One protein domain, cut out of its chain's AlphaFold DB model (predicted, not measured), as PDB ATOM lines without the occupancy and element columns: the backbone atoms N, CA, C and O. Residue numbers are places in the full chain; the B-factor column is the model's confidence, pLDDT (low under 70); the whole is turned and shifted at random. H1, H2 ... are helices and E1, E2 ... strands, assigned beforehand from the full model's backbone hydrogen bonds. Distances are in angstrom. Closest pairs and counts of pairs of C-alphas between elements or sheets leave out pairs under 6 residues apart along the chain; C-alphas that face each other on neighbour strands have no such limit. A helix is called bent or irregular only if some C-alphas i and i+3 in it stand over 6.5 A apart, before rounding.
ATOM      1  N   LEU A  45     338.946 225.398 288.644       84.12
ATOM      2  CA  LEU A  45     339.096 224.923 287.272       84.12
ATOM      3  C   LEU A  45     338.864 226.075 286.283       84.12
ATOM      4  O   LEU A  45     338.014 226.923 286.552       84.12
ATOM      5  N   PRO A  46     339.556 226.095 285.130       81.75
ATOM      6  CA  PRO A  46     339.445 227.168 284.136       81.75
ATOM      7  C   PRO A  46     338.119 227.135 283.358       81.75
ATOM      8  O   PRO A  46     337.772 228.082 282.663       81.75
ATOM      9  N   GLY A  47     337.363 226.037 283.440       82.88
ATOM     10  CA  GLY A  47     336.095 225.870 282.737       82.88
ATOM     11  C   GLY A  47     335.695 224.405 282.619       82.88
ATOM     12  O   GLY A  47     336.151 223.562 283.394       82.88
ATOM     13  N   ASN A  48     334.851 224.089 281.635       84.38
ATOM     14  CA  ASN A  48     334.430 222.715 281.348       84.38
ATOM     15  C   ASN A  48     335.611 221.811 280.923       84.38
ATOM     16  O   ASN A  48     336.714 222.282 280.650       84.38
ATOM     17  N   ARG A  49     335.383 220.493 280.829       88.38
ATOM     18  CA  ARG A  49     336.456 219.534 280.512       88.38
ATOM     19  C   ARG A  49     337.135 219.790 279.159       88.38
ATOM     20  O   ARG A  49     338.338 219.589 279.050       88.38
ATOM     21  N   ALA A  50     336.395 220.241 278.146       87.25
ATOM     22  CA  ALA A  50     336.969 220.551 276.837       87.25
ATOM     23  C   ALA A  50     337.934 221.748 276.912       87.25
ATOM     24  O   ALA A  50     339.044 221.680 276.390       87.25
ATOM     25  N   TYR A  51     337.546 222.805 277.628       86.31
ATOM     26  CA  TYR A  51     338.382 223.984 277.843       86.31
ATOM     27  C   TYR A  51     339.591 223.688 278.740       86.31
ATOM     28  O   TYR A  51     340.688 224.164 278.476       86.31
ATOM     29  N   GLN A  52     339.434 222.822 279.748       88.00
ATOM     30  CA  GLN A  52     340.564 222.331 280.544       88.00
ATOM     31  C   GLN A  52     341.612 221.637 279.677       88.00
ATOM     32  O   GLN A  52     342.790 221.938 279.807       88.00
ATOM     33  N   LEU A  53     341.198 220.728 278.786       91.75
ATOM     34  CA  LEU A  53     342.123 220.024 277.892       91.75
ATOM     35  C   LEU A  53     342.829 220.984 276.930       91.75
ATOM     36  O   LEU A  53     344.017 220.824 276.664       91.75
ATOM     37  N   TYR A  54     342.117 222.004 276.452       90.94
ATOM     38  CA  TYR A  54     342.710 223.084 275.671       90.94
ATOM     39  C   TYR A  54     343.781 223.845 276.470       90.94
ATOM     40  O   TYR A  54     344.901 223.997 275.982       90.94
ATOM     41  N   CYS A  55     343.494 224.223 277.720       89.62
ATOM     42  CA  CYS A  55     344.487 224.844 278.595       89.62
ATOM     43  C   CYS A  55     345.662 223.912 278.922       89.62
ATOM     44  O   CYS A  55     346.797 224.371 278.906       89.62
ATOM     45  N   CYS A  56     345.437 222.608 279.133       93.25
ATOM     46  CA  CYS A  56     346.518 221.635 279.329       93.25
ATOM     47  C   CYS A  56     347.514 221.649 278.153       93.25
ATOM     48  O   CYS A  56     348.720 221.656 278.384       93.25
ATOM     49  N   ASN A  57     347.019 221.687 276.907       93.31
ATOM     50  CA  ASN A  57     347.872 221.733 275.713       93.31
ATOM     51  C   ASN A  57     348.648 223.054 275.617       93.31
ATOM     52  O   ASN A  57     349.856 223.039 275.407       93.31
ATOM     53  N   ILE A  58     347.979 224.193 275.830       90.31
ATOM     54  CA  ILE A  58     348.637 225.509 275.801       90.31
ATOM     55  C   ILE A  58     349.730 225.604 276.861       90.31
ATOM     56  O   ILE A  58     350.815 226.110 276.586       90.31
ATOM     57  N   SER A  59     349.460 225.128 278.075       89.12
ATOM     58  CA  SER A  59     350.436 225.175 279.159       89.12
ATOM     59  C   SER A  59     351.632 224.253 278.907       89.12
ATOM     60  O   SER A  59     352.746 224.614 279.281       89.12
ATOM     61  N   GLU A  60     351.435 223.099 278.259       91.25
ATOM     62  CA  GLU A  60     352.531 222.240 277.789       91.25
ATOM     63  C   GLU A  60     353.390 222.978 276.754       91.25
ATOM     64  O   GLU A  60     354.597 223.115 276.960       91.25
ATOM     65  N   ASP A  61     352.784 223.532 275.701       89.44
ATOM     66  CA  ASP A  61     353.497 224.277 274.654       89.44
ATOM     67  C   ASP A  61     354.273 225.470 275.233       89.44
ATOM     68  O   ASP A  61     355.444 225.699 274.903       89.44
ATOM     69  N   TRP A  62     353.645 226.207 276.152       87.12
ATOM     70  CA  TRP A  62     354.262 227.336 276.835       87.12
ATOM     71  C   TRP A  62     355.464 226.901 277.677       87.12
ATOM     72  O   TRP A  62     356.540 227.489 277.549       87.12
ATOM     73  N   MET A  63     355.323 225.845 278.483       89.31
ATOM     74  CA  MET A  63     356.418 225.296 279.284       89.31
ATOM     75  C   MET A  63     357.581 224.845 278.390       89.31
ATOM     76  O   MET A  63     358.726 225.228 278.635       89.31
ATOM     77  N   MET A  64     357.305 224.113 277.307       88.88
ATOM     78  CA  MET A  64     358.323 223.649 276.352       88.88
ATOM     79  C   MET A  64     359.108 224.807 275.719       88.88
ATOM     80  O   MET A  64     360.314 224.682 275.489       88.88
ATOM     81  N   PHE A  65     358.459 225.949 275.470       82.62
ATOM     82  CA  PHE A  65     359.088 227.102 274.830       82.62
ATOM     83  C   PHE A  65     359.790 228.057 275.813       82.62
ATOM     84  O   PHE A  65     360.868 228.573 275.497       82.62
ATOM     85  N   GLN A  66     359.205 228.292 276.992       82.62
ATOM     86  CA  GLN A  66     359.568 229.400 277.885       82.62
ATOM     87  C   GLN A  66     360.361 229.010 279.136       82.62
ATOM     88  O   GLN A  66     360.914 229.899 279.793       82.62
ATOM     89  N   TRP A  67     360.486 227.719 279.464       86.75
ATOM     90  CA  TRP A  67     361.204 227.266 280.667       86.75
ATOM     91  C   TRP A  67     362.626 227.853 280.773       86.75
ATOM     92  O   TRP A  67     363.045 228.301 281.839       86.75
ATOM     93  N   ARG A  68     363.351 227.953 279.646       83.75
ATOM     94  CA  ARG A  68     364.736 228.465 279.593       83.75
ATOM     95  C   ARG A  68     364.884 229.942 279.976       83.75
ATOM     96  O   ARG A  68     365.989 230.386 280.287       83.75
ATOM     97  N   ASN A  69     363.786 230.694 279.917       77.81
ATOM     98  CA  ASN A  69     363.719 232.109 280.275       77.81
ATOM     99  C   ASN A  69     363.257 232.315 281.728       77.81
ATOM    100  O   ASN A  69     363.131 233.457 282.162       77.81
ATOM    101  N   GLY A  70     362.975 231.237 282.472       76.38
ATOM    102  CA  GLY A  70     362.422 231.314 283.826       76.38
ATOM    103  C   GLY A  70     360.967 231.792 283.870       76.38
ATOM    104  O   GLY A  70     360.467 232.143 284.936       76.38
ATOM    105  N   ALA A  71     360.272 231.812 282.727       74.88
ATOM    106  CA  ALA A  71     358.883 232.258 282.632       74.88
ATOM    107  C   ALA A  71     357.866 231.122 282.865       74.88
ATOM    108  O   ALA A  71     356.685 231.276 282.562       74.88
ATOM    109  N   SER A  72     358.302 229.969 283.379       82.12
ATOM    110  CA  SER A  72     357.451 228.865 283.841       82.12
ATOM    111  C   SER A  72     358.197 228.015 284.860       82.12
ATOM    112  O   SER A  72     359.349 227.652 284.631       82.12
ATOM    113  N   TYR A  73     357.537 227.719 285.978       90.88
ATOM    114  CA  TYR A  73     358.081 226.907 287.067       90.88
ATOM    115  C   TYR A  73     357.658 225.454 286.911       90.88
ATOM    116  O   TYR A  73     356.482 225.169 286.669       90.88
ATOM    117  N   LEU A  74     358.607 224.529 287.060       94.06
ATOM    118  CA  LEU A  74     358.352 223.098 286.919       94.06
ATOM    119  C   LEU A  74     357.400 222.605 288.010       94.06
ATOM    120  O   LEU A  74     356.501 221.813 287.727       94.06
ATOM    121  N   THR A  75     357.546 223.103 289.239       93.88
ATOM    122  CA  THR A  75     356.652 222.774 290.359       93.88
ATOM    123  C   THR A  75     355.212 223.195 290.078       93.88
ATOM    124  O   THR A  75     354.295 222.385 290.228       93.88
ATOM    125  N   THR A  76     355.003 224.425 289.599       90.44
ATOM    126  CA  THR A  76     353.679 224.945 289.228       90.44
ATOM    127  C   THR A  76     353.096 224.192 288.036       90.44
ATOM    128  O   THR A  76     351.920 223.827 288.065       90.44
ATOM    129  N   TYR A  77     353.910 223.895 287.021       93.19
ATOM    130  CA  TYR A  77     353.497 223.114 285.857       93.19
ATOM    131  C   TYR A  77     353.003 221.716 286.257       93.19
ATOM    132  O   TYR A  77     351.875 221.338 285.941       93.19
ATOM    133  N   MET A  78     353.795 220.973 287.035       95.50
ATOM    134  CA  MET A  78     353.431 219.630 287.501       95.50
ATOM    135  C   MET A  78     352.209 219.645 288.431       95.50
ATOM    136  O   MET A  78     351.342 218.770 288.327       95.50
ATOM    137  N   LEU A  79     352.096 220.652 289.306       92.62
ATOM    138  CA  LEU A  79     350.936 220.830 290.181       92.62
ATOM    139  C   LEU A  79     349.655 221.084 289.381       92.62
ATOM    140  O   LEU A  79     348.625 220.471 289.671       92.62
ATOM    141  N   MET A  80     349.719 221.953 288.374       91.75
ATOM    142  CA  MET A  80     348.603 222.249 287.478       91.75
ATOM    143  C   MET A  80     348.172 220.993 286.716       91.75
ATOM    144  O   MET A  80     346.995 220.633 286.768       91.75
ATOM    145  N   LEU A  81     349.109 220.283 286.071       94.88
ATOM    146  CA  LEU A  81     348.799 219.067 285.313       94.88
ATOM    147  C   LEU A  81     348.082 218.020 286.178       94.88
ATOM    148  O   LEU A  81     347.096 217.420 285.741       94.88
ATOM    149  N   LYS A  82     348.546 217.827 287.419       93.88
ATOM    150  CA  LYS A  82     347.925 216.913 288.388       93.88
ATOM    151  C   LYS A  82     346.531 217.386 288.807       93.88
ATOM    152  O   LYS A  82     345.596 216.589 288.824       93.88
ATOM    153  N   SER A  83     346.386 218.672 289.124       89.62
ATOM    154  CA  SER A  83     345.142 219.256 289.650       89.62
ATOM    155  C   SER A  83     344.019 219.275 288.614       89.62
ATOM    156  O   SER A  83     342.873 218.974 288.935       89.62
ATOM    157  N   TRP A  84     344.343 219.577 287.357       90.44
ATOM    158  CA  TRP A  84     343.392 219.578 286.241       90.44
ATOM    159  C   TRP A  84     343.228 218.205 285.579       90.44
ATOM    160  O   TRP A  84     342.494 218.075 284.597       90.44
ATOM    161  N   GLN A  85     343.884 217.165 286.105       92.38
ATOM    162  CA  GLN A  85     343.859 215.807 285.550       92.38
ATOM    163  C   GLN A  85     344.211 215.800 284.051       92.38
ATOM    164  O   GLN A  85     343.515 215.196 283.229       92.38
ATOM    165  N   CYS A  86     345.252 216.541 283.676       95.25
ATOM    166  CA  CYS A  86     345.715 216.632 282.298       95.25
ATOM    167  C   CYS A  86     346.334 215.290 281.854       95.25
ATOM    168  O   CYS A  86     347.131 214.718 282.605       95.25
ATOM    169  N   PRO A  87     346.039 214.785 280.640       95.75
ATOM    170  CA  PRO A  87     346.654 213.561 280.108       95.75
ATOM    171  C   PRO A  87     348.191 213.589 280.109       95.75
ATOM    172  O   PRO A  87     348.838 212.571 280.357       95.75
ATOM    173  N   GLN A  88     348.771 214.771 279.897       95.69
ATOM    174  CA  GLN A  88     350.207 215.042 279.926       95.69
ATOM    175  C   GLN A  88     350.876 214.616 281.236       95.69
ATOM    176  O   GLN A  88     352.025 214.189 281.208       95.69
ATOM    177  N   PHE A  89     350.169 214.679 282.372       97.31
ATOM    178  CA  PHE A  89     350.735 214.333 283.678       97.31
ATOM    179  C   PHE A  89     351.281 212.900 283.702       97.31
ATOM    180  O   PHE A  89     352.389 212.650 284.168       97.31
ATOM    181  N   ALA A  90     350.520 211.952 283.145       96.31
ATOM    182  CA  ALA A  90     350.932 210.554 283.076       96.31
ATOM    183  C   ALA A  90     352.133 210.346 282.138       96.31
ATOM    184  O   ALA A  90     352.965 209.475 282.394       96.31
ATOM    185  N   ASN A  91     352.230 211.147 281.072       95.00
ATOM    186  CA  ASN A  91     353.355 211.102 280.141       95.00
ATOM    187  C   ASN A  91     354.632 211.627 280.802       95.00
ATOM    188  O   ASN A  91     355.650 210.945 280.751       95.00
ATOM    189  N   GLU A  92     354.554 212.769 281.484       95.81
ATOM    190  CA  GLU A  92     355.681 213.362 282.212       95.81
ATOM    191  C   GLU A  92     356.155 212.471 283.370       95.81
ATOM    192  O   GLU A  92     357.353 212.311 283.576       95.81
ATOM    193  N   CYS A  93     355.249 211.791 284.081       96.56
ATOM    194  CA  CYS A  93     355.651 210.814 285.098       96.56
ATOM    195  C   CYS A  93     356.303 209.547 284.523       96.56
ATOM    196  O   CYS A  93     357.055 208.877 285.229       96.56
ATOM    197  N   ARG A  94     356.006 209.183 283.269       95.94
ATOM    198  CA  ARG A  94     356.596 208.008 282.609       95.94
ATOM    199  C   ARG A  94     357.939 208.332 281.961       95.94
ATOM    200  O   ARG A  94     358.838 207.498 281.994       95.94
ATOM    201  N   ASN A  95     358.045 209.499 281.335       94.88
ATOM    202  CA  ASN A  95     359.236 209.965 280.644       94.88
ATOM    203  C   ASN A  95     359.431 211.463 280.938       94.88
ATOM    204  O   ASN A  95     358.885 212.290 280.204       94.88
ATOM    205  N   PRO A  96     360.146 211.808 282.022       94.62
ATOM    206  CA  PRO A  96     360.231 213.182 282.502       94.62
ATOM    207  C   PRO A  96     361.040 214.056 281.542       94.62
ATOM    208  O   PRO A  96     362.237 213.843 281.345       94.62
ATOM    209  N   THR A  97     360.398 215.072 280.958       94.38
ATOM    210  CA  THR A  97     361.020 215.925 279.931       94.38
ATOM    211  C   THR A  97     362.137 216.807 280.498       94.38
ATOM    212  O   THR A  97     363.119 217.086 279.817       94.38
ATOM    213  N   PHE A  98     361.978 217.268 281.739       94.06
ATOM    214  CA  PHE A  98     362.848 218.271 282.369       94.06
ATOM    215  C   PHE A  98     363.773 217.689 283.448       94.06
ATOM    216  O   PHE A  98     364.245 218.442 284.296       94.06
ATOM    217  N   ASP A  99     364.013 216.372 283.471       92.75
ATOM    218  CA  ASP A  99     364.902 215.706 284.445       92.75
ATOM    219  C   ASP A  99     366.387 216.025 284.174       92.75
ATOM    220  O   ASP A  99     367.197 215.169 283.823       92.75
ATOM    221  N   PHE A 100     366.739 217.308 284.266       91.56
ATOM    222  CA  PHE A 100     368.048 217.827 283.881       91.56
ATOM    223  C   PHE A 100     369.026 217.935 285.047       91.56
ATOM    224  O   PHE A 100     370.236 217.996 284.835       91.56
ATOM    225  N   ASN A 101     368.525 218.007 286.280       93.00
ATOM    226  CA  ASN A 101     369.358 218.153 287.463       93.00
ATOM    227  C   ASN A 101     368.674 217.570 288.717       93.00
ATOM    228  O   ASN A 101     367.485 217.243 288.678       93.00
ATOM    229  N   PRO A 102     369.394 217.447 289.852       95.00
ATOM    230  CA  PRO A 102     368.839 216.850 291.067       95.00
ATOM    231  C   PRO A 102     367.561 217.525 291.576       95.00
ATOM    232  O   PRO A 102     366.678 216.831 292.064       95.00
ATOM    233  N   PHE A 103     367.437 218.851 291.443       95.50
ATOM    234  CA  PHE A 103     366.222 219.572 291.827       95.50
ATOM    235  C   PHE A 103     365.020 219.124 290.990       95.50
ATOM    236  O   PHE A 103     364.035 218.648 291.552       95.50
ATOM    237  N   ALA A 104     365.119 219.205 289.661       95.62
ATOM    238  CA  ALA A 104     364.034 218.822 288.765       95.62
ATOM    239  C   ALA A 104     363.643 217.347 288.944       95.62
ATOM    240  O   ALA A 104     362.457 217.027 289.015       95.62
ATOM    241  N   LYS A 105     364.629 216.463 289.142       95.88
ATOM    242  CA  LYS A 105     364.396 215.054 289.474       95.88
ATOM    243  C   LYS A 105     363.548 214.882 290.730       95.88
ATOM    244  O   LYS A 105     362.604 214.093 290.751       95.88
ATOM    245  N   THR A 106     363.871 215.629 291.785       97.19
ATOM    246  CA  THR A 106     363.116 215.612 293.041       97.19
ATOM    247  C   THR A 106     361.704 216.176 292.864       97.19
ATOM    248  O   THR A 106     360.784 215.655 293.490       97.19
ATOM    249  N   VAL A 107     361.493 217.159 291.977       97.19
ATOM    250  CA  VAL A 107     360.144 217.634 291.614       97.19
ATOM    251  C   VAL A 107     359.319 216.502 290.989       97.19
ATOM    252  O   VAL A 107     358.205 216.241 291.443       97.19
ATOM    253  N   TYR A 108     359.856 215.772 290.004       97.56
ATOM    254  CA  TYR A 108     359.154 214.614 289.434       97.56
ATOM    255  C   TYR A 108     358.865 213.546 290.487       97.56
ATOM    256  O   TYR A 108     357.741 213.051 290.563       97.56
ATOM    257  N   LEU A 109     359.846 213.233 291.338       96.56
ATOM    258  CA  LEU A 109     359.681 212.253 292.408       96.56
ATOM    259  C   LEU A 109     358.538 212.645 293.355       96.56
ATOM    260  O   LEU A 109     357.675 211.820 293.644       96.56
ATOM    261  N   TYR A 110     358.478 213.916 293.762       96.00
ATOM    262  CA  TYR A 110     357.413 214.464 294.603       96.00
ATOM    263  C   TYR A 110     356.017 214.260 293.995       96.00
ATOM    264  O   TYR A 110     355.098 213.793 294.670       96.00
ATOM    265  N   PHE A 111     355.838 214.586 292.711       96.62
ATOM    266  CA  PHE A 111     354.519 214.528 292.078       96.62
ATOM    267  C   PHE A 111     354.096 213.116 291.659       96.62
ATOM    268  O   PHE A 111     352.902 212.800 291.770       96.62
ATOM    269  N   CYS A 112     355.044 212.297 291.195       97.12
ATOM    270  CA  CYS A 112     354.799 211.007 290.549       97.12
ATOM    271  C   CYS A 112     354.956 209.797 291.488       97.12
ATOM    272  O   CYS A 112     354.252 208.808 291.298       97.12
ATOM    273  N   ASN A 113     355.827 209.861 292.505       96.12
ATOM    274  CA  ASN A 113     356.025 208.787 293.489       96.12
ATOM    275  C   ASN A 113     356.255 209.341 294.905       96.12
ATOM    276  O   ASN A 113     357.370 209.378 295.430       96.12
ATOM    277  N   GLN A 114     355.160 209.738 295.551       91.25
ATOM    278  CA  GLN A 114     355.203 210.386 296.861       91.25
ATOM    279  C   GLN A 114     355.801 209.500 297.970       91.25
ATOM    280  O   GLN A 114     356.476 210.011 298.859       91.25
ATOM    281  N   ILE A 115     355.607 208.176 297.912       92.94
ATOM    282  CA  ILE A 115     356.152 207.242 298.914       92.94
ATOM    283  C   ILE A 115     357.683 207.246 298.859       92.94
ATOM    284  O   ILE A 115     358.354 207.377 299.885       92.94
ATOM    285  N   GLU A 116     358.240 207.134 297.653       95.19
ATOM    286  CA  GLU A 116     359.687 207.157 297.445       95.19
ATOM    287  C   GLU A 116     360.279 208.530 297.786       95.19
ATOM    288  O   GLU A 116     361.297 208.593 298.482       95.19
ATOM    289  N   PHE A 117     359.604 209.619 297.395       95.38
ATOM    290  CA  PHE A 117     359.975 210.983 297.781       95.38
ATOM    291  C   PHE A 117     360.082 211.137 299.302       95.38
ATOM    292  O   PHE A 117     361.140 211.514 299.811       95.38
ATOM    293  N   GLU A 118     359.018 210.807 300.040       91.81
ATOM    294  CA  GLU A 118     358.994 210.958 301.495       91.81
ATOM    295  C   GLU A 118     360.062 210.084 302.157       91.81
ATOM    296  O   GLU A 118     360.747 210.539 303.073       91.81
ATOM    297  N   SER A 119     360.258 208.850 301.682       91.75
ATOM    298  CA  SER A 119     361.293 207.961 302.220       91.75
ATOM    299  C   SER A 119     362.714 208.500 302.005       91.75
ATOM    300  O   SER A 119     363.545 208.406 302.911       91.75
ATOM    301  N   SER A 120     362.971 209.134 300.857       94.38
ATOM    302  CA  SER A 120     364.280 209.685 300.488       94.38
ATOM    303  C   SER A 120     364.578 211.001 301.209       94.38
ATOM    304  O   SER A 120     365.685 211.207 301.706       94.38
ATOM    305  N   CYS A 121     363.585 211.886 301.319       95.00
ATOM    306  CA  CYS A 121     363.771 213.244 301.831       95.00
ATOM    307  C   CYS A 121     363.577 213.391 303.346       95.00
ATOM    308  O   CYS A 121     364.081 214.346 303.945       95.00
ATOM    309  N   ARG A 122     362.888 212.453 304.008       92.31
ATOM    310  CA  ARG A 122     362.569 212.549 305.444       92.31
ATOM    311  C   ARG A 122     363.803 212.680 306.329       92.31
ATOM    312  O   ARG A 122     363.827 213.550 307.197       92.31
ATOM    313  N   SER A 123     364.826 211.843 306.132       90.94
ATOM    314  CA  SER A 123     366.032 211.903 306.972       90.94
ATOM    315  C   SER A 123     366.728 213.256 306.843       90.94
ATOM    316  O   SER A 123     367.169 213.817 307.844       90.94
ATOM    317  N   GLU A 124     366.778 213.804 305.633       91.75
ATOM    318  CA  GLU A 124     367.424 215.083 305.365       91.75
ATOM    319  C   GLU A 124     366.693 216.242 306.048       91.75
ATOM    320  O   GLU A 124     367.305 216.955 306.843       91.75
ATOM    321  N   VAL A 125     365.381 216.371 305.826       92.31
ATOM    322  CA  VAL A 125     364.572 217.449 306.419       92.31
ATOM    323  C   VAL A 125     364.518 217.328 307.944       92.31
ATOM    324  O   VAL A 125     364.594 218.337 308.640       92.31
ATOM    325  N   SER A 126     364.474 216.108 308.494       91.31
ATOM    326  CA  SER A 126     364.445 215.902 309.951       91.31
ATOM    327  C   SER A 126     365.670 216.468 310.674       91.31
ATOM    328  O   SER A 126     365.541 216.928 311.804       91.31
ATOM    329  N   ARG A 127     366.843 216.493 310.023       90.62
ATOM    330  CA  ARG A 127     368.084 217.037 310.603       90.62
ATOM    331  C   ARG A 127     368.108 218.562 310.644       90.62
ATOM    332  O   ARG A 127     368.944 219.127 311.338       90.62
ATOM    333  N   LEU A 128     367.238 219.218 309.877       90.88
ATOM    334  CA  LEU A 128     367.136 220.677 309.833       90.88
ATOM    335  C   LEU A 128     366.240 221.227 310.950       90.88
ATOM    336  O   LEU A 128     366.213 222.433 311.181       90.88
ATOM    337  N   LEU A 129     365.503 220.352 311.636       89.50
ATOM    338  CA  LEU A 129     364.570 220.734 312.683       89.50
ATOM    339  C   LEU A 129     365.260 220.727 314.061       89.50
ATOM    340  O   LEU A 129     366.088 219.862 314.339       89.50
ATOM    341  N   PRO A 130     364.914 221.669 314.956       75.38
ATOM    342  CA  PRO A 130     365.576 221.830 316.252       75.38
ATOM    343  C   PRO A 130     365.242 220.740 317.292       75.38
ATOM    344  O   PRO A 130     365.847 220.730 318.361       75.38
ATOM    345  N   GLN A 131     364.285 219.844 317.025       75.56
ATOM    346  CA  GLN A 131     363.868 218.772 317.943       75.56
ATOM    347  C   GLN A 131     364.104 217.377 317.341       75.56
ATOM    348  O   GLN A 131     364.313 217.233 316.147       75.56
ATOM    349  N   SER A 132     364.069 216.328 318.168       64.06
ATOM    350  CA  SER A 132     364.088 214.928 317.715       64.06
ATOM    351  C   SER A 132     362.731 214.572 317.098       64.06
ATOM    352  O   SER A 132     361.754 214.401 317.823       64.06
ATOM    353  N   VAL A 133     362.673 214.460 315.768       67.50
ATOM    354  CA  VAL A 133     361.408 214.412 315.008       67.50
ATOM    355  C   VAL A 133     361.105 213.049 314.362       67.50
ATOM    356  O   VAL A 133     360.340 212.960 313.404       67.50
ATOM    357  N   SER A 134     361.694 211.957 314.858       64.88
ATOM    358  CA  SER A 134     361.592 210.631 314.222       64.88
ATOM    359  C   SER A 134     360.159 210.085 314.089       64.88
ATOM    360  O   SER A 134     359.932 209.226 313.241       64.88
ATOM    361  N   SER A 135     359.196 210.592 314.869       71.69
ATOM    362  CA  SER A 135     357.791 210.157 314.870       71.69
ATOM    363  C   SER A 135     356.792 211.115 314.203       71.69
ATOM    364  O   SER A 135     355.614 210.765 314.125       71.69
ATOM    365  N   LEU A 136     357.194 212.304 313.722       81.81
ATOM    366  CA  LEU A 136     356.229 213.218 313.089       81.81
ATOM    367  C   LEU A 136     355.870 212.795 311.660       81.81
ATOM    368  O   LEU A 136     356.664 212.210 310.916       81.81
ATOM    369  N   THR A 137     354.658 213.160 311.251       88.44
ATOM    370  CA  THR A 137     354.242 213.105 309.847       88.44
ATOM    371  C   THR A 137     355.052 214.098 309.012       88.44
ATOM    372  O   THR A 137     355.576 215.086 309.529       88.44
ATOM    373  N   TRP A 138     355.148 213.848 307.705       88.00
ATOM    374  CA  TRP A 138     355.862 214.742 306.790       88.00
ATOM    375  C   TRP A 138     355.291 216.168 306.834       88.00
ATOM    376  O   TRP A 138     356.043 217.128 306.988       88.00
ATOM    377  N   GLN A 139     353.961 216.313 306.839       88.38
ATOM    378  CA  GLN A 139     353.301 217.620 306.916       88.38
ATOM    379  C   GLN A 139     353.653 218.377 308.204       88.38
ATOM    380  O   GLN A 139     353.872 219.588 308.174       88.38
ATOM    381  N   ALA A 140     353.747 217.675 309.339       87.81
ATOM    382  CA  ALA A 140     354.132 218.288 310.607       87.81
ATOM    383  C   ALA A 140     355.605 218.731 310.611       87.81
ATOM    384  O   ALA A 140     355.922 219.777 311.176       87.81
ATOM    385  N   MET A 141     356.493 217.983 309.945       89.19
ATOM    386  CA  MET A 141     357.891 218.385 309.750       89.19
ATOM    387  C   MET A 141     358.000 219.640 308.877       89.19
ATOM    388  O   MET A 141     358.657 220.603 309.266       89.19
ATOM    389  N   VAL A 142     357.321 219.651 307.726       90.19
ATOM    390  CA  VAL A 142     357.290 220.792 306.797       90.19
ATOM    391  C   VAL A 142     356.738 222.049 307.476       90.19
ATOM    392  O   VAL A 142     357.293 223.135 307.313       90.19
ATOM    393  N   GLY A 143     355.694 221.912 308.300       87.25
ATOM    394  CA  GLY A 143     355.112 223.027 309.050       87.25
ATOM    395  C   GLY A 143     356.073 223.689 310.048       87.25
ATOM    396  O   GLY A 143     355.953 224.888 310.297       87.25
ATOM    397  N   GLN A 144     357.043 222.942 310.587       89.06
ATOM    398  CA  GLN A 144     358.051 223.452 311.527       89.06
ATOM    399  C   GLN A 144     359.322 223.986 310.848       89.06
ATOM    400  O   GLN A 144     360.152 224.600 311.518       89.06
ATOM    401  N   LEU A 145     359.495 223.757 309.542       90.00
ATOM    402  CA  LEU A 145     360.681 224.189 308.807       90.00
ATOM    403  C   LEU A 145     360.739 225.720 308.741       90.00
ATOM    404  O   LEU A 145     359.794 226.353 308.279       90.00
ATOM    405  N   ASP A 146     361.844 226.328 309.165       90.31
ATOM    406  CA  ASP A 146     362.048 227.783 309.164       90.31
ATOM    407  C   ASP A 146     363.277 228.136 308.316       90.31
ATOM    408  O   ASP A 146     364.412 227.914 308.740       90.31
ATOM    409  N   SER A 147     363.044 228.670 307.112       90.00
ATOM    410  CA  SER A 147     364.090 229.030 306.145       90.00
ATOM    411  C   SER A 147     365.053 230.090 306.679       90.00
ATOM    412  O   SER A 147     366.232 230.060 306.335       90.00
ATOM    413  N   SER A 148     364.607 230.964 307.589       89.19
ATOM    414  CA  SER A 148     365.435 232.035 308.163       89.19
ATOM    415  C   SER A 148     366.594 231.533 309.032       89.19
ATOM    416  O   SER A 148     367.550 232.267 309.281       89.19
ATOM    417  N   ARG A 149     366.528 230.277 309.493       89.88
ATOM    418  CA  ARG A 149     367.558 229.637 310.329       89.88
ATOM    419  C   ARG A 149     368.534 228.781 309.532       89.88
ATOM    420  O   ARG A 149     369.492 228.267 310.108       89.88
ATOM    421  N   LEU A 150     368.265 228.575 308.247       92.00
ATOM    422  CA  LEU A 150     369.052 227.705 307.388       92.00
ATOM    423  C   LEU A 150     370.125 228.516 306.669       92.00
ATOM    424  O   LEU A 150     369.909 229.657 306.265       92.00
ATOM    425  N   ASN A 151     371.291 227.908 306.484       92.06
ATOM    426  CA  ASN A 151     372.309 228.480 305.613       92.06
ATOM    427  C   ASN A 151     372.002 228.169 304.134       92.06
ATOM    428  O   ASN A 151     371.198 227.293 303.809       92.06
ATOM    429  N   THR A 152     372.678 228.865 303.221       90.06
ATOM    430  CA  THR A 152     372.468 228.712 301.773       90.06
ATOM    431  C   THR A 152     372.685 227.274 301.287       90.06
ATOM    432  O   THR A 152     371.936 226.799 300.443       90.06
ATOM    433  N   GLU A 153     373.659 226.541 301.836       91.38
ATOM    434  CA  GLU A 153     373.909 225.146 301.441       91.38
ATOM    435  C   GLU A 153     372.731 224.229 301.797       91.38
ATOM    436  O   GLU A 153     372.333 223.392 300.991       91.38
ATOM    437  N   GLN A 154     372.155 224.394 302.990       93.88
ATOM    438  CA  GLN A 154     370.987 223.639 303.444       93.88
ATOM    439  C   GLN A 154     369.743 223.974 302.616       93.88
ATOM    440  O   GLN A 154     368.993 223.063 302.261       93.88
ATOM    441  N   LEU A 155     369.546 225.255 302.290       93.38
ATOM    442  CA  LEU A 155     368.435 225.718 301.458       93.38
ATOM    443  C   LEU A 155     368.523 225.180 300.025       93.38
ATOM    444  O   LEU A 155     367.500 224.842 299.444       93.38
ATOM    445  N   LEU A 156     369.731 225.045 299.473       93.25
ATOM    446  CA  LEU A 156     369.961 224.551 298.112       93.25
ATOM    447  C   LEU A 156     369.867 223.029 297.970       93.25
ATOM    448  O   LEU A 156     370.043 222.511 296.866       93.25
ATOM    449  N   ARG A 157     369.548 222.276 299.024       95.06
ATOM    450  CA  ARG A 157     369.331 220.832 298.871       95.06
ATOM    451  C   ARG A 157     367.947 220.540 298.280       95.06
ATOM    452  O   ARG A 157     366.973 221.117 298.763       95.06
ATOM    453  N   PRO A 158     367.814 219.640 297.285       95.94
ATOM    454  CA  PRO A 158     366.540 219.395 296.603       95.94
ATOM    455  C   PRO A 158     365.370 219.077 297.545       95.94
ATOM    456  O   PRO A 158     364.285 219.633 297.393       95.94
ATOM    457  N   CYS A 159     365.590 218.244 298.565       96.12
ATOM    458  CA  CYS A 159     364.555 217.892 299.535       96.12
ATOM    459  C   CYS A 159     364.092 219.094 300.372       96.12
ATOM    460  O   CYS A 159     362.891 219.251 300.596       96.12
ATOM    461  N   THR A 160     365.014 219.966 300.796       95.62
ATOM    462  CA  THR A 160     364.674 221.222 301.485       95.62
ATOM    463  C   THR A 160     363.843 222.133 300.588       95.62
ATOM    464  O   THR A 160     362.822 222.657 301.026       95.62
ATOM    465  N   GLN A 161     364.240 222.294 299.323       95.50
ATOM    466  CA  GLN A 161     363.541 223.158 298.368       95.50
ATOM    467  C   GLN A 161     362.097 222.697 298.131       95.50
ATOM    468  O   GLN A 161     361.196 223.533 298.089       95.50
ATOM    469  N   LEU A 162     361.856 221.385 298.021       95.44
ATOM    470  CA  LEU A 162     360.501 220.839 297.864       95.44
ATOM    471  C   LEU A 162     359.687 220.882 299.166       95.44
ATOM    472  O   LEU A 162     358.478 221.091 299.120       95.44
ATOM    473  N   ALA A 163     360.327 220.752 300.331       93.69
ATOM    474  CA  ALA A 163     359.661 220.985 301.613       93.69
ATOM    475  C   ALA A 163     359.193 222.448 301.745       93.69
ATOM    476  O   ALA A 163     358.075 222.701 302.191       93.69
ATOM    477  N   LEU A 164     360.009 223.413 301.306       93.19
ATOM    478  CA  LEU A 164     359.624 224.828 301.249       93.19
ATOM    479  C   LEU A 164     358.481 225.072 300.255       93.19
ATOM    480  O   LEU A 164     357.536 225.783 300.591       93.19
ATOM    481  N   PHE A 165     358.518 224.436 299.079       92.94
ATOM    482  CA  PHE A 165     357.404 224.467 298.128       92.94
ATOM    483  C   PHE A 165     356.102 223.976 298.770       92.94
ATOM    484  O   PHE A 165     355.082 224.657 298.696       92.94
ATOM    485  N   GLU A 166     356.125 222.826 299.449       90.94
ATOM    486  CA  GLU A 166     354.931 222.277 300.095       90.94
ATOM    487  C   GLU A 166     354.403 223.179 301.215       90.94
ATOM    488  O   GLU A 166     353.189 223.349 301.347       90.94
ATOM    489  N   LYS A 167     355.297 223.817 301.980       88.75
ATOM    490  CA  LYS A 167     354.930 224.797 303.010       88.75
ATOM    491  C   LYS A 167     354.200 226.010 302.419       88.75
ATOM    492  O   LYS A 167     353.205 226.475 302.986       88.75
ATOM    493  N   GLU A 168     354.675 226.513 301.282       85.75
ATOM    494  CA  GLU A 168     354.097 227.664 300.575       85.75
ATOM    495  C   GLU A 168     352.921 227.279 299.652       85.75
ATOM    496  O   GLU A 168     352.258 228.149 299.094       85.75
ATOM    497  N   ARG A 169     352.581 225.985 299.547       79.81
ATOM    498  CA  ARG A 169     351.418 225.480 298.792       79.81
ATOM    499  C   ARG A 169     350.076 225.663 299.514       79.81
ATOM    500  O   ARG A 169     349.037 225.412 298.913       79.81
ATOM    501  N   SER A 170     350.072 226.041 300.794       71.94
ATOM    502  CA  SER A 170     348.828 226.300 301.542       71.94
ATOM    503  C   SER A 170     348.005 227.434 300.907       71.94
ATOM    504  O   SER A 170     348.578 228.335 300.296       71.94
ATOM    505  N   ASP A 171     346.672 227.388 301.043       61.62
ATOM    506  CA  ASP A 171     345.738 228.275 300.318       61.62
ATOM    507  C   ASP A 171     346.053 229.780 300.494       61.62
ATOM    508  O   ASP A 171     345.915 230.554 299.550       61.62
ATOM    509  N   ASP A 172     346.596 230.189 301.649       67.38
ATOM    510  CA  ASP A 172     346.977 231.585 301.953       67.38
ATOM    511  C   ASP A 172     348.371 232.006 301.425       67.38
ATOM    512  O   ASP A 172     348.847 233.135 301.634       67.38
ATOM    513  N   LYS A 173     349.103 231.079 300.804       72.00
ATOM    514  CA  LYS A 173     350.522 231.242 300.448       72.00
ATOM    515  C   LYS A 173     350.864 230.897 299.006       72.00
ATOM    516  O   LYS A 173     351.989 231.170 298.583       72.00
ATOM    517  N   PHE A 174     349.906 230.387 298.238       81.00
ATOM    518  CA  PHE A 174     350.118 230.053 296.837       81.00
ATOM    519  C   PHE A 174     350.747 231.226 296.058       81.00
ATOM    520  O   PHE A 174     350.217 232.337 296.037       81.00
ATOM    521  N   GLY A 175     351.902 230.974 295.436       78.38
ATOM    522  CA  GLY A 175     352.673 231.985 294.689       78.38
ATOM    523  C   GLY A 175     353.864 232.579 295.393       78.38
ATOM    524  O   GLY A 175     354.592 233.368 294.807       78.38
ATOM    525  N   LYS A 176     354.132 232.146 296.617       85.94
ATOM    526  CA  LYS A 176     355.332 232.518 297.367       85.94
ATOM    527  C   LYS A 176     356.498 231.545 297.164       85.94
ATOM    528  O   LYS A 176     357.406 231.510 297.988       85.94
ATOM    529  N   TYR A 177     356.467 230.734 296.110       89.94
ATOM    530  CA  TYR A 177     357.570 229.851 295.745       89.94
ATOM    531  C   TYR A 177     358.154 230.282 294.408       89.94
ATOM    532  O   TYR A 177     357.414 230.548 293.464       89.94
ATOM    533  N   HIS A 178     359.477 230.327 294.338       89.69
ATOM    534  CA  HIS A 178     360.222 230.874 293.214       89.69
ATOM    535  C   HIS A 178     361.183 229.825 292.675       89.69
ATOM    536  O   HIS A 178     361.810 229.118 293.458       89.69
ATOM    537  N   GLU A 179     361.354 229.753 291.356       90.56
ATOM    538  CA  GLU A 179     362.390 228.938 290.720       90.56
ATOM    539  C   GLU A 179     363.329 229.800 289.874       90.56
ATOM    540  O   GLU A 179     362.891 230.681 289.131       90.56
ATOM    541  N   ALA A 180     364.626 229.514 289.961       88.88
ATOM    542  CA  ALA A 180     365.671 230.153 289.174       88.88
ATOM    543  C   ALA A 180     366.247 229.151 288.167       88.88
ATOM    544  O   ALA A 180     366.678 228.062 288.551       88.88
ATOM    545  N   VAL A 181     366.282 229.530 286.885       87.19
ATOM    546  CA  VAL A 181     366.752 228.676 285.780       87.19
ATOM    547  C   VAL A 181     367.795 229.418 284.948       87.19
ATOM    548  O   VAL A 181     367.548 230.518 284.450       87.19
ATOM    549  N   ALA A 182     368.968 228.812 284.761       87.00
ATOM    550  CA  ALA A 182     370.062 229.373 283.969       87.00
ATOM    551  C   ALA A 182     370.722 228.291 283.088       87.00
ATOM    552  O   ALA A 182     371.730 227.701 283.486       87.00
ATOM    553  N   PRO A 183     370.178 228.026 281.883       83.19
ATOM    554  CA  PRO A 183     370.649 226.927 281.038       83.19
ATOM    555  C   PRO A 183     371.835 227.291 280.127       83.19
ATOM    556  O   PRO A 183     372.566 226.406 279.701       83.19
ATOM    557  N   ASN A 184     372.059 228.582 279.847       80.81
ATOM    558  CA  ASN A 184     372.977 229.034 278.787       80.81
ATOM    559  C   ASN A 184     374.295 229.632 279.316       80.81
ATOM    560  O   ASN A 184     374.874 230.505 278.671       80.81
ATOM    561  N   LEU A 185     374.757 229.247 280.505       89.56
ATOM    562  CA  LEU A 185     376.016 229.777 281.041       89.56
ATOM    563  C   LEU A 185     377.221 229.013 280.451       89.56
ATOM    564  O   LEU A 185     377.230 227.781 280.476       89.56
ATOM    565  N   PRO A 186     378.247 229.705 279.922       90.62
ATOM    566  CA  PRO A 186     379.405 229.041 279.332       90.62
ATOM    567  C   PRO A 186     380.191 228.265 280.394       90.62
ATOM    568  O   PRO A 186     380.438 228.769 281.490       90.62
ATOM    569  N   PHE A 187     380.610 227.045 280.054       93.00
ATOM    570  CA  PHE A 187     381.327 226.122 280.945       93.00
ATOM    571  C   PHE A 187     380.588 225.791 282.254       93.00
ATOM    572  O   PHE A 187     381.224 225.454 283.259       93.00
ATOM    573  N   CYS A 188     379.260 225.881 282.254       92.81
ATOM    574  CA  CYS A 188     378.419 225.590 283.404       92.81
ATOM    575  C   CYS A 188     377.354 224.557 283.054       92.81
ATOM    576  O   CYS A 188     376.616 224.718 282.089       92.81
ATOM    577  N   GLU A 189     377.236 223.524 283.887       89.56
ATOM    578  CA  GLU A 189     376.080 222.624 283.863       89.56
ATOM    579  C   GLU A 189     374.779 223.432 284.029       89.56
ATOM    580  O   GLU A 189     374.789 224.517 284.616       89.56
ATOM    581  N   LEU A 190     373.665 222.907 283.511       89.88
ATOM    582  CA  LEU A 190     372.358 223.548 283.634       89.88
ATOM    583  C   LEU A 190     371.988 223.702 285.111       89.88
ATOM    584  O   LEU A 190     371.944 222.724 285.858       89.88
ATOM    585  N   ASN A 191     371.684 224.934 285.525       89.19
ATOM    586  CA  ASN A 191     371.273 225.217 286.899       89.19
ATOM    587  C   ASN A 191     369.771 225.487 286.958       89.19
ATOM    588  O   ASN A 191     369.247 226.300 286.192       89.19
ATOM    589  N   TRP A 192     369.113 224.795 287.884       92.19
ATOM    590  CA  TRP A 192     367.699 224.930 288.215       92.19
ATOM    591  C   TRP A 192     367.541 224.688 289.714       92.19
ATOM    592  O   TRP A 192     367.953 223.640 290.215       92.19
ATOM    593  N   CYS A 193     367.000 225.655 290.432       93.00
ATOM    594  CA  CYS A 193     366.728 225.574 291.864       93.00
ATOM    595  C   CYS A 193     365.415 226.298 292.170       93.00
ATOM    596  O   CYS A 193     364.935 227.076 291.346       93.00
ATOM    597  N   GLY A 194     364.868 226.094 293.360       92.12
ATOM    598  CA  GLY A 194     363.732 226.824 293.886       92.12
ATOM    599  C   GLY A 194     363.891 227.221 295.350       92.12
ATOM    600  O   GLY A 194     364.779 226.749 296.065       92.12
ATOM    601  N   THR A 195     363.059 228.159 295.789       92.00
ATOM    602  CA  THR A 195     363.147 228.793 297.105       92.00
ATOM    603  C   THR A 195     361.818 229.426 297.523       92.00
ATOM    604  O   THR A 195     360.938 229.650 296.696       92.00
ATOM    605  N   ASP A 196     361.667 229.719 298.812       90.94
ATOM    606  CA  ASP A 196     360.522 230.448 299.355       90.94
ATOM    607  C   ASP A 196     360.686 231.975 299.235       90.94
ATOM    608  O   ASP A 196     361.793 232.510 299.144       90.94
ATOM    609  N   ASP A 197     359.567 232.700 299.289       87.12
ATOM    610  CA  ASP A 197     359.494 234.163 299.142       87.12
ATOM    611  C   ASP A 197     360.358 234.917 300.160       87.12
ATOM    612  O   ASP A 197     360.927 235.958 299.833       87.12
ATOM    613  N   ALA A 198     360.515 234.390 301.379       87.38
ATOM    614  CA  ALA A 198     361.368 235.012 302.388       87.38
ATOM    615  C   ALA A 198     362.852 234.959 301.992       87.38
ATOM    616  O   ALA A 198     363.539 235.982 302.029       87.38
ATOM    617  N   SER A 199     363.351 233.789 301.579       89.56
ATOM    618  CA  SER A 199     364.740 233.624 301.131       89.56
ATOM    619  C   SER A 199     365.018 234.395 299.841       89.56
ATOM    620  O   SER A 199     366.095 234.978 299.700       89.56
ATOM    621  N   TYR A 200     364.037 234.446 298.938       86.31
ATOM    622  CA  TYR A 200     364.083 235.237 297.711       86.31
ATOM    623  C   TYR A 200     364.223 236.741 297.995       86.31
ATOM    624  O   TYR A 200     365.202 237.358 297.579       86.31
ATOM    625  N   ARG A 201     363.302 237.338 298.769       85.06
ATOM    626  CA  ARG A 201     363.319 238.785 299.078       85.06
ATOM    627  C   ARG A 201     364.556 239.225 299.848       85.06
ATOM    628  O   ARG A 201     365.007 240.355 299.684       85.06
ATOM    629  N   ASN A 202     365.091 238.343 300.687       84.88
ATOM    630  CA  ASN A 202     366.301 238.610 301.457       84.88
ATOM    631  C   ASN A 202     367.589 238.418 300.635       84.88
ATOM    632  O   ASN A 202     368.676 238.611 301.175       84.88
ATOM    633  N   GLY A 203     367.493 238.020 299.359       81.06
ATOM    634  CA  GLY A 203     368.648 237.773 298.492       81.06
ATOM    635  C   GLY A 203     369.514 236.596 298.951       81.06
ATOM    636  O   GLY A 203     370.696 236.532 298.622       81.06
ATOM    637  N   VAL A 204     368.956 235.677 299.746       84.50
ATOM    638  CA  VAL A 204     369.682 234.502 300.255       84.50
ATOM    639  C   VAL A 204     369.869 233.474 299.141       84.50
ATOM    640  O   VAL A 204     370.919 232.834 299.056       84.50
ATOM    641  N   ILE A 205     368.868 233.334 298.267       84.50
ATOM    642  CA  ILE A 205     368.940 232.515 297.055       84.50
ATOM    643  C   ILE A 205     368.744 233.400 295.824       84.50
ATOM    644  O   ILE A 205     367.719 234.057 295.667       84.50
ATOM    645  N   ASP A 206     369.731 233.351 294.938       84.19
ATOM    646  CA  ASP A 206     369.730 233.913 293.593       84.19
ATOM    647  C   ASP A 206     370.337 232.895 292.607       84.19
ATOM    648  O   ASP A 206     370.773 231.804 293.003       84.19
ATOM    649  N   ILE A 207     370.383 233.241 291.314       88.00
ATOM    650  CA  ILE A 207     370.996 232.375 290.296       88.00
ATOM    651  C   ILE A 207     372.438 232.024 290.682       88.00
ATOM    652  O   ILE A 207     372.811 230.857 290.583       88.00
ATOM    653  N   TRP A 208     373.230 232.993 291.150       91.06
ATOM    654  CA  TRP A 208     374.632 232.810 291.539       91.06
ATOM    655  C   TRP A 208     374.835 231.754 292.629       91.06
ATOM    656  O   TRP A 208     375.705 230.882 292.511       91.06
ATOM    657  N   ASN A 209     374.032 231.799 293.687       90.12
ATOM    658  CA  ASN A 209     374.100 230.848 294.787       90.12
ATOM    659  C   ASN A 209     373.675 229.449 294.333       90.12
ATOM    660  O   ASN A 209     374.285 228.473 294.773       90.12
ATOM    661  N   CYS A 210     372.734 229.353 293.389       90.50
ATOM    662  CA  CYS A 210     372.329 228.087 292.778       90.50
ATOM    663  C   CYS A 210     373.382 227.458 291.857       90.50
ATOM    664  O   CYS A 210     373.296 226.264 291.572       90.50
ATOM    665  N   LEU A 211     374.385 228.217 291.403       92.06
ATOM    666  CA  LEU A 211     375.476 227.669 290.598       92.06
ATOM    667  C   LEU A 211     376.370 226.746 291.434       92.06
ATOM    668  O   LEU A 211     376.739 227.048 292.573       92.06
ATOM    669  N   SER A 212     376.833 225.654 290.823       91.25
ATOM    670  CA  SER A 212     377.877 224.821 291.424       91.25
ATOM    671  C   SER A 212     379.168 225.622 291.665       91.25
ATOM    672  O   SER A 212     379.485 226.569 290.940       91.25
ATOM    673  N   ALA A 290     359.391 242.629 291.467       62.69
ATOM    674  CA  ALA A 290     358.352 242.489 292.474       62.69
ATOM    675  C   ALA A 290     357.242 241.600 291.907       62.69
ATOM    676  O   ALA A 290     356.629 241.954 290.900       62.69
ATOM    677  N   ALA A 291     356.979 240.469 292.562       64.50
ATOM    678  CA  ALA A 291     355.927 239.554 292.151       64.50
ATOM    679  C   ALA A 291     354.587 240.302 292.006       64.50
ATOM    680  O   ALA A 291     354.078 240.880 292.970       64.50
ATOM    681  N   VAL A 292     354.053 240.321 290.783       72.12
ATOM    682  CA  VAL A 292     352.799 241.000 290.430       72.12
ATOM    683  C   VAL A 292     351.638 240.030 290.608       72.12
ATOM    684  O   VAL A 292     351.735 238.865 290.223       72.12
ATOM    685  N   ASP A 293     350.524 240.508 291.153       78.44
ATOM    686  CA  ASP A 293     349.301 239.718 291.211       78.44
ATOM    687  C   ASP A 293     348.601 239.713 289.843       78.44
ATOM    688  O   ASP A 293     348.283 240.757 289.271       78.44
ATOM    689  N   THR A 294     348.354 238.521 289.316       74.81
ATOM    690  CA  THR A 294     347.568 238.267 288.108       74.81
ATOM    691  C   THR A 294     346.154 237.850 288.489       74.81
ATOM    692  O   THR A 294     345.962 236.995 289.355       74.81
ATOM    693  N   LYS A 295     345.151 238.445 287.840       76.44
ATOM    694  CA  LYS A 295     343.755 238.031 287.994       76.44
ATOM    695  C   LYS A 295     343.468 236.907 287.017       76.44
ATOM    696  O   LYS A 295     343.769 237.059 285.844       76.44
ATOM    697  N   VAL A 296     342.875 235.832 287.513       76.94
ATOM    698  CA  VAL A 296     342.475 234.666 286.726       76.94
ATOM    699  C   VAL A 296     341.014 234.360 287.019       76.94
ATOM    700  O   VAL A 296     340.566 234.480 288.163       76.94
ATOM    701  N   ILE A 297     340.263 233.950 286.003       76.56
ATOM    702  CA  ILE A 297     338.886 233.481 286.176       76.56
ATOM    703  C   ILE A 297     338.902 232.000 286.566       76.56
ATOM    704  O   ILE A 297     339.408 231.157 285.829       76.56
ATOM    705  N   GLY A 298     338.317 231.672 287.718       78.50
ATOM    706  CA  GLY A 298     338.182 230.296 288.187       78.50
ATOM    707  C   GLY A 298     336.736 229.911 288.473       78.50
ATOM    708  O   GLY A 298     335.925 230.730 288.904       78.50
ATOM    709  N   PHE A 299     336.421 228.633 288.268       79.69
ATOM    710  CA  PHE A 299     335.158 228.028 288.685       79.69
ATOM    711  C   PHE A 299     335.405 227.090 289.875       79.69
ATOM    712  O   PHE A 299     336.236 226.181 289.759       79.69
ATOM    713  N   PRO A 300     334.717 227.286 291.015       79.12
ATOM    714  CA  PRO A 300     334.919 226.466 292.197       79.12
ATOM    715  C   PRO A 300     334.350 225.058 291.998       79.12
ATOM    716  O   PRO A 300     333.322 224.848 291.341       79.12
ATOM    717  N   LEU A 301     335.015 224.090 292.623       74.81
ATOM    718  CA  LEU A 301     334.548 222.713 292.719       74.81
ATOM    719  C   LEU A 301     333.567 222.565 293.887       74.81
ATOM    720  O   LEU A 301     333.919 222.810 295.037       74.81
ATOM    721  N   VAL A 302     332.351 222.097 293.605       73.19
ATOM    722  CA  VAL A 302     331.359 221.718 294.621       73.19
ATOM    723  C   VAL A 302     331.054 220.232 294.446       73.19
ATOM    724  O   VAL A 302     330.548 219.813 293.404       73.19
ATOM    725  N   ASN A 303     331.409 219.412 295.442       72.62
ATOM    726  CA  ASN A 303     331.237 217.949 295.420       72.62
ATOM    727  C   ASN A 303     331.816 217.267 294.159       72.62
ATOM    728  O   ASN A 303     331.221 216.345 293.611       72.62
ATOM    729  N   GLY A 304     332.964 217.751 293.668       67.44
ATOM    730  CA  GLY A 304     333.623 217.214 292.469       67.44
ATOM    731  C   GLY A 304     333.013 217.658 291.133       67.44
ATOM    732  O   GLY A 304     333.492 217.241 290.082       67.44
ATOM    733  N   SER A 305     331.994 218.522 291.154       68.12
ATOM    734  CA  SER A 305     331.370 219.107 289.964       68.12
ATOM    735  C   SER A 305     331.619 220.615 289.884       68.12
ATOM    736  O   SER A 305     331.768 221.291 290.902       68.12
ATOM    737  N   ILE A 306     331.705 221.143 288.663       74.81
ATOM    738  CA  ILE A 306     332.002 222.558 288.416       74.81
ATOM    739  C   ILE A 306     330.736 223.378 288.626       74.81
ATOM    740  O   ILE A 306     329.734 223.145 287.948       74.81
ATOM    741  N   ASN A 307     330.792 224.385 289.496       76.56
ATOM    742  CA  ASN A 307     329.720 225.367 289.578       76.56
ATOM    743  C   ASN A 307     329.938 226.473 288.533       76.56
ATOM    744  O   ASN A 307     330.526 227.515 288.814       76.56
ATOM    745  N   VAL A 308     329.454 226.231 287.312       71.12
ATOM    746  CA  VAL A 308     329.620 227.136 286.156       71.12
ATOM    747  C   VAL A 308     328.956 228.504 286.372       71.12
ATOM    748  O   VAL A 308     329.319 229.479 285.727       71.12
ATOM    749  N   ASN A 309     328.014 228.595 287.312       75.25
ATOM    750  CA  ASN A 309     327.285 229.824 287.626       75.25
ATOM    751  C   ASN A 309     327.981 230.677 288.701       75.25
ATOM    752  O   ASN A 309     327.501 231.761 289.022       75.25
ATOM    753  N   ALA A 310     329.087 230.191 289.272       76.81
ATOM    754  CA  ALA A 310     329.825 230.844 290.348       76.81
ATOM    755  C   ALA A 310     331.271 231.158 289.932       76.81
ATOM    756  O   ALA A 310     332.205 230.855 290.671       76.81
ATOM    757  N   SER A 311     331.471 231.736 288.742       79.62
ATOM    758  CA  SER A 311     332.796 232.211 288.323       79.62
ATOM    759  C   SER A 311     333.301 233.299 289.270       79.62
ATOM    760  O   SER A 311     332.580 234.264 289.541       79.62
ATOM    761  N   THR A 312     334.544 233.187 289.723       78.12
ATOM    762  CA  THR A 312     335.196 234.192 290.566       78.12
ATOM    763  C   THR A 312     336.500 234.664 289.934       78.12
ATOM    764  O   THR A 312     337.246 233.886 289.342       78.12
ATOM    765  N   ASN A 313     336.779 235.962 290.071       79.44
ATOM    766  CA  ASN A 313     338.089 236.518 289.747       79.44
ATOM    767  C   ASN A 313     339.014 236.281 290.938       79.44
ATOM    768  O   ASN A 313     338.801 236.846 292.013       79.44
ATOM    769  N   ILE A 314     340.033 235.457 290.742       76.69
ATOM    770  CA  ILE A 314     341.008 235.095 291.763       76.69
ATOM    771  C   ILE A 314     342.280 235.870 291.464       76.69
ATOM    772  O   ILE A 314     342.837 235.779 290.374       76.69
ATOM    773  N   SER A 315     342.731 236.649 292.439       79.94
ATOM    774  CA  SER A 315     344.039 237.290 292.376       79.94
ATOM    775  C   SER A 315     345.074 236.281 292.856       79.94
ATOM    776  O   SER A 315     345.085 235.938 294.038       79.94
ATOM    777  N   ILE A 316     345.905 235.775 291.950       77.25
ATOM    778  CA  ILE A 316     347.042 234.914 292.282       77.25
ATOM    779  C   ILE A 316     348.333 235.670 292.017       77.25
ATOM    780  O   ILE A 316     348.446 236.393 291.031       77.25
ATOM    781  N   ARG A 317     349.336 235.471 292.863       77.75
ATOM    782  CA  ARG A 317     350.671 235.979 292.561       77.75
ATOM    783  C   ARG A 317     351.232 235.248 291.338       77.75
ATOM    784  O   ARG A 317     351.121 234.024 291.244       77.75
ATOM    785  N   LYS A 318     351.827 235.997 290.408       75.50
ATOM    786  CA  LYS A 318     352.436 235.460 289.187       75.50
ATOM    787  C   LYS A 318     353.520 234.435 289.540       75.50
ATOM    788  O   LYS A 318     354.443 234.738 290.279       75.50
TER     789      LYS A 318
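AT A GLANCE: This is residues 45 to 212 and 290 to 318 of the 688 residues of the protein "Uncharacterized protein LOC100181847" of Phallusia mammillata (UniProt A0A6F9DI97). Six helices, H2 to H6 and H8, form a cluster, with the first strand hairpin, E1 and E2, packed on H8; the long helix H1 runs along one side of H2. A second strand hairpin, E3 and E4, lies off to one side of this body, apart from the first. The 197 printed residues hold, in chain order, eight helices H1 to H8, strands E1 and E2, helices H9 and H10, and strands E3 and E4; each strand pair is an antiparallel sheet of two, and the class is mixed, helices and strands. The whole is compact, with a radius of gyration of the C-alphas of 17.5 A and spans of 48 by 45 by 36 A.

HOW THE PARTS SIT: H1, residues 49 to 69, has a kink of 41 degrees near residue 63, and is irregular, with C-alphas 65 and 68 at 7.5 A. H1 and H2, residues 74 to 83, form a helical hairpin and only just touch, with 3 pairs of C-alphas within 8 A, the closest Cys 56 and Leu 81 at 6.9 A. H3, residues 87 to 94, touches H2, closest C-alphas Leu 81 and Phe 89 at 5.4 A. H4, residues 102 to 112, is the hub and touches H2 at a shallow tilt of 5 degrees, the same way, closest C-alphas Thr 75 and Val 107 at 6.3 A. H5, residues 114 to 126, is irregular, with C-alphas 120 and 123 at 7.1 A; it touches H4 with residues 116 to 118 alone, closest C-alphas Tyr 110 and Phe 117 at 5.4 A. H8, residues 158 to 168, touches H6, residues 138 to 144, about perpendicular at 75 degrees, closest C-alphas Val 142 and Ala 163 at 5.7 A. H7, residues 152 to 155, is close to H8 but not clearly touching, closest C-alphas Leu 155 and Gln 161 at 6.3 A. E1, residues 177 to 182, and E2, residues 191 to 196, form a hairpin, with N 180 and O 193 at 2.8 A; the closest C-alphas of H8 and E2 are Gln 161 and Thr 195, 5.8 A. H9, residues 197 to 201, touches no helix; the closest C-alphas of E2 and H10, residues 207 to 210, are Cys 193 and Cys 210, 6.2 A. E3, residues 293 to 302, bends by 58 degrees at residue 297 and forms a hairpin with E4, residues 312 to 317, with N 294 and O 316 at 2.7 A. Every O i to N i+4 pair is within hydrogen-bond range in H2, H4, H6, H8 and H9, but 15 of 17 in H1, 3 of 4 in H3 and 7 of 9 in H5; H7 and H10 are too short for such a pair.

IN THESE COORDINATES: H1 begins at C-alpha 49 (336.456, 219.534, 280.512) and is 30.0 A long; H5 is 16.9 A and H8 15.5 A. E1 is 17.2 A and E2 17.3 A; E3 is 25.6 A, and E4 ends at C-alpha 317 (350.671, 235.979, 292.561).

THE WHOLE: The two C-alphas farthest apart, Phe 187 and Asn 309, are 54.6 A apart. Residues 213 to 289 are cut out, with 26.4 A between C-alphas 212 and 290; of the links printed whole, H5 to H6 is long. Residues 132 to 134, 171 to 172, 290 to 291 and 304 to 305 have pLDDT under 70.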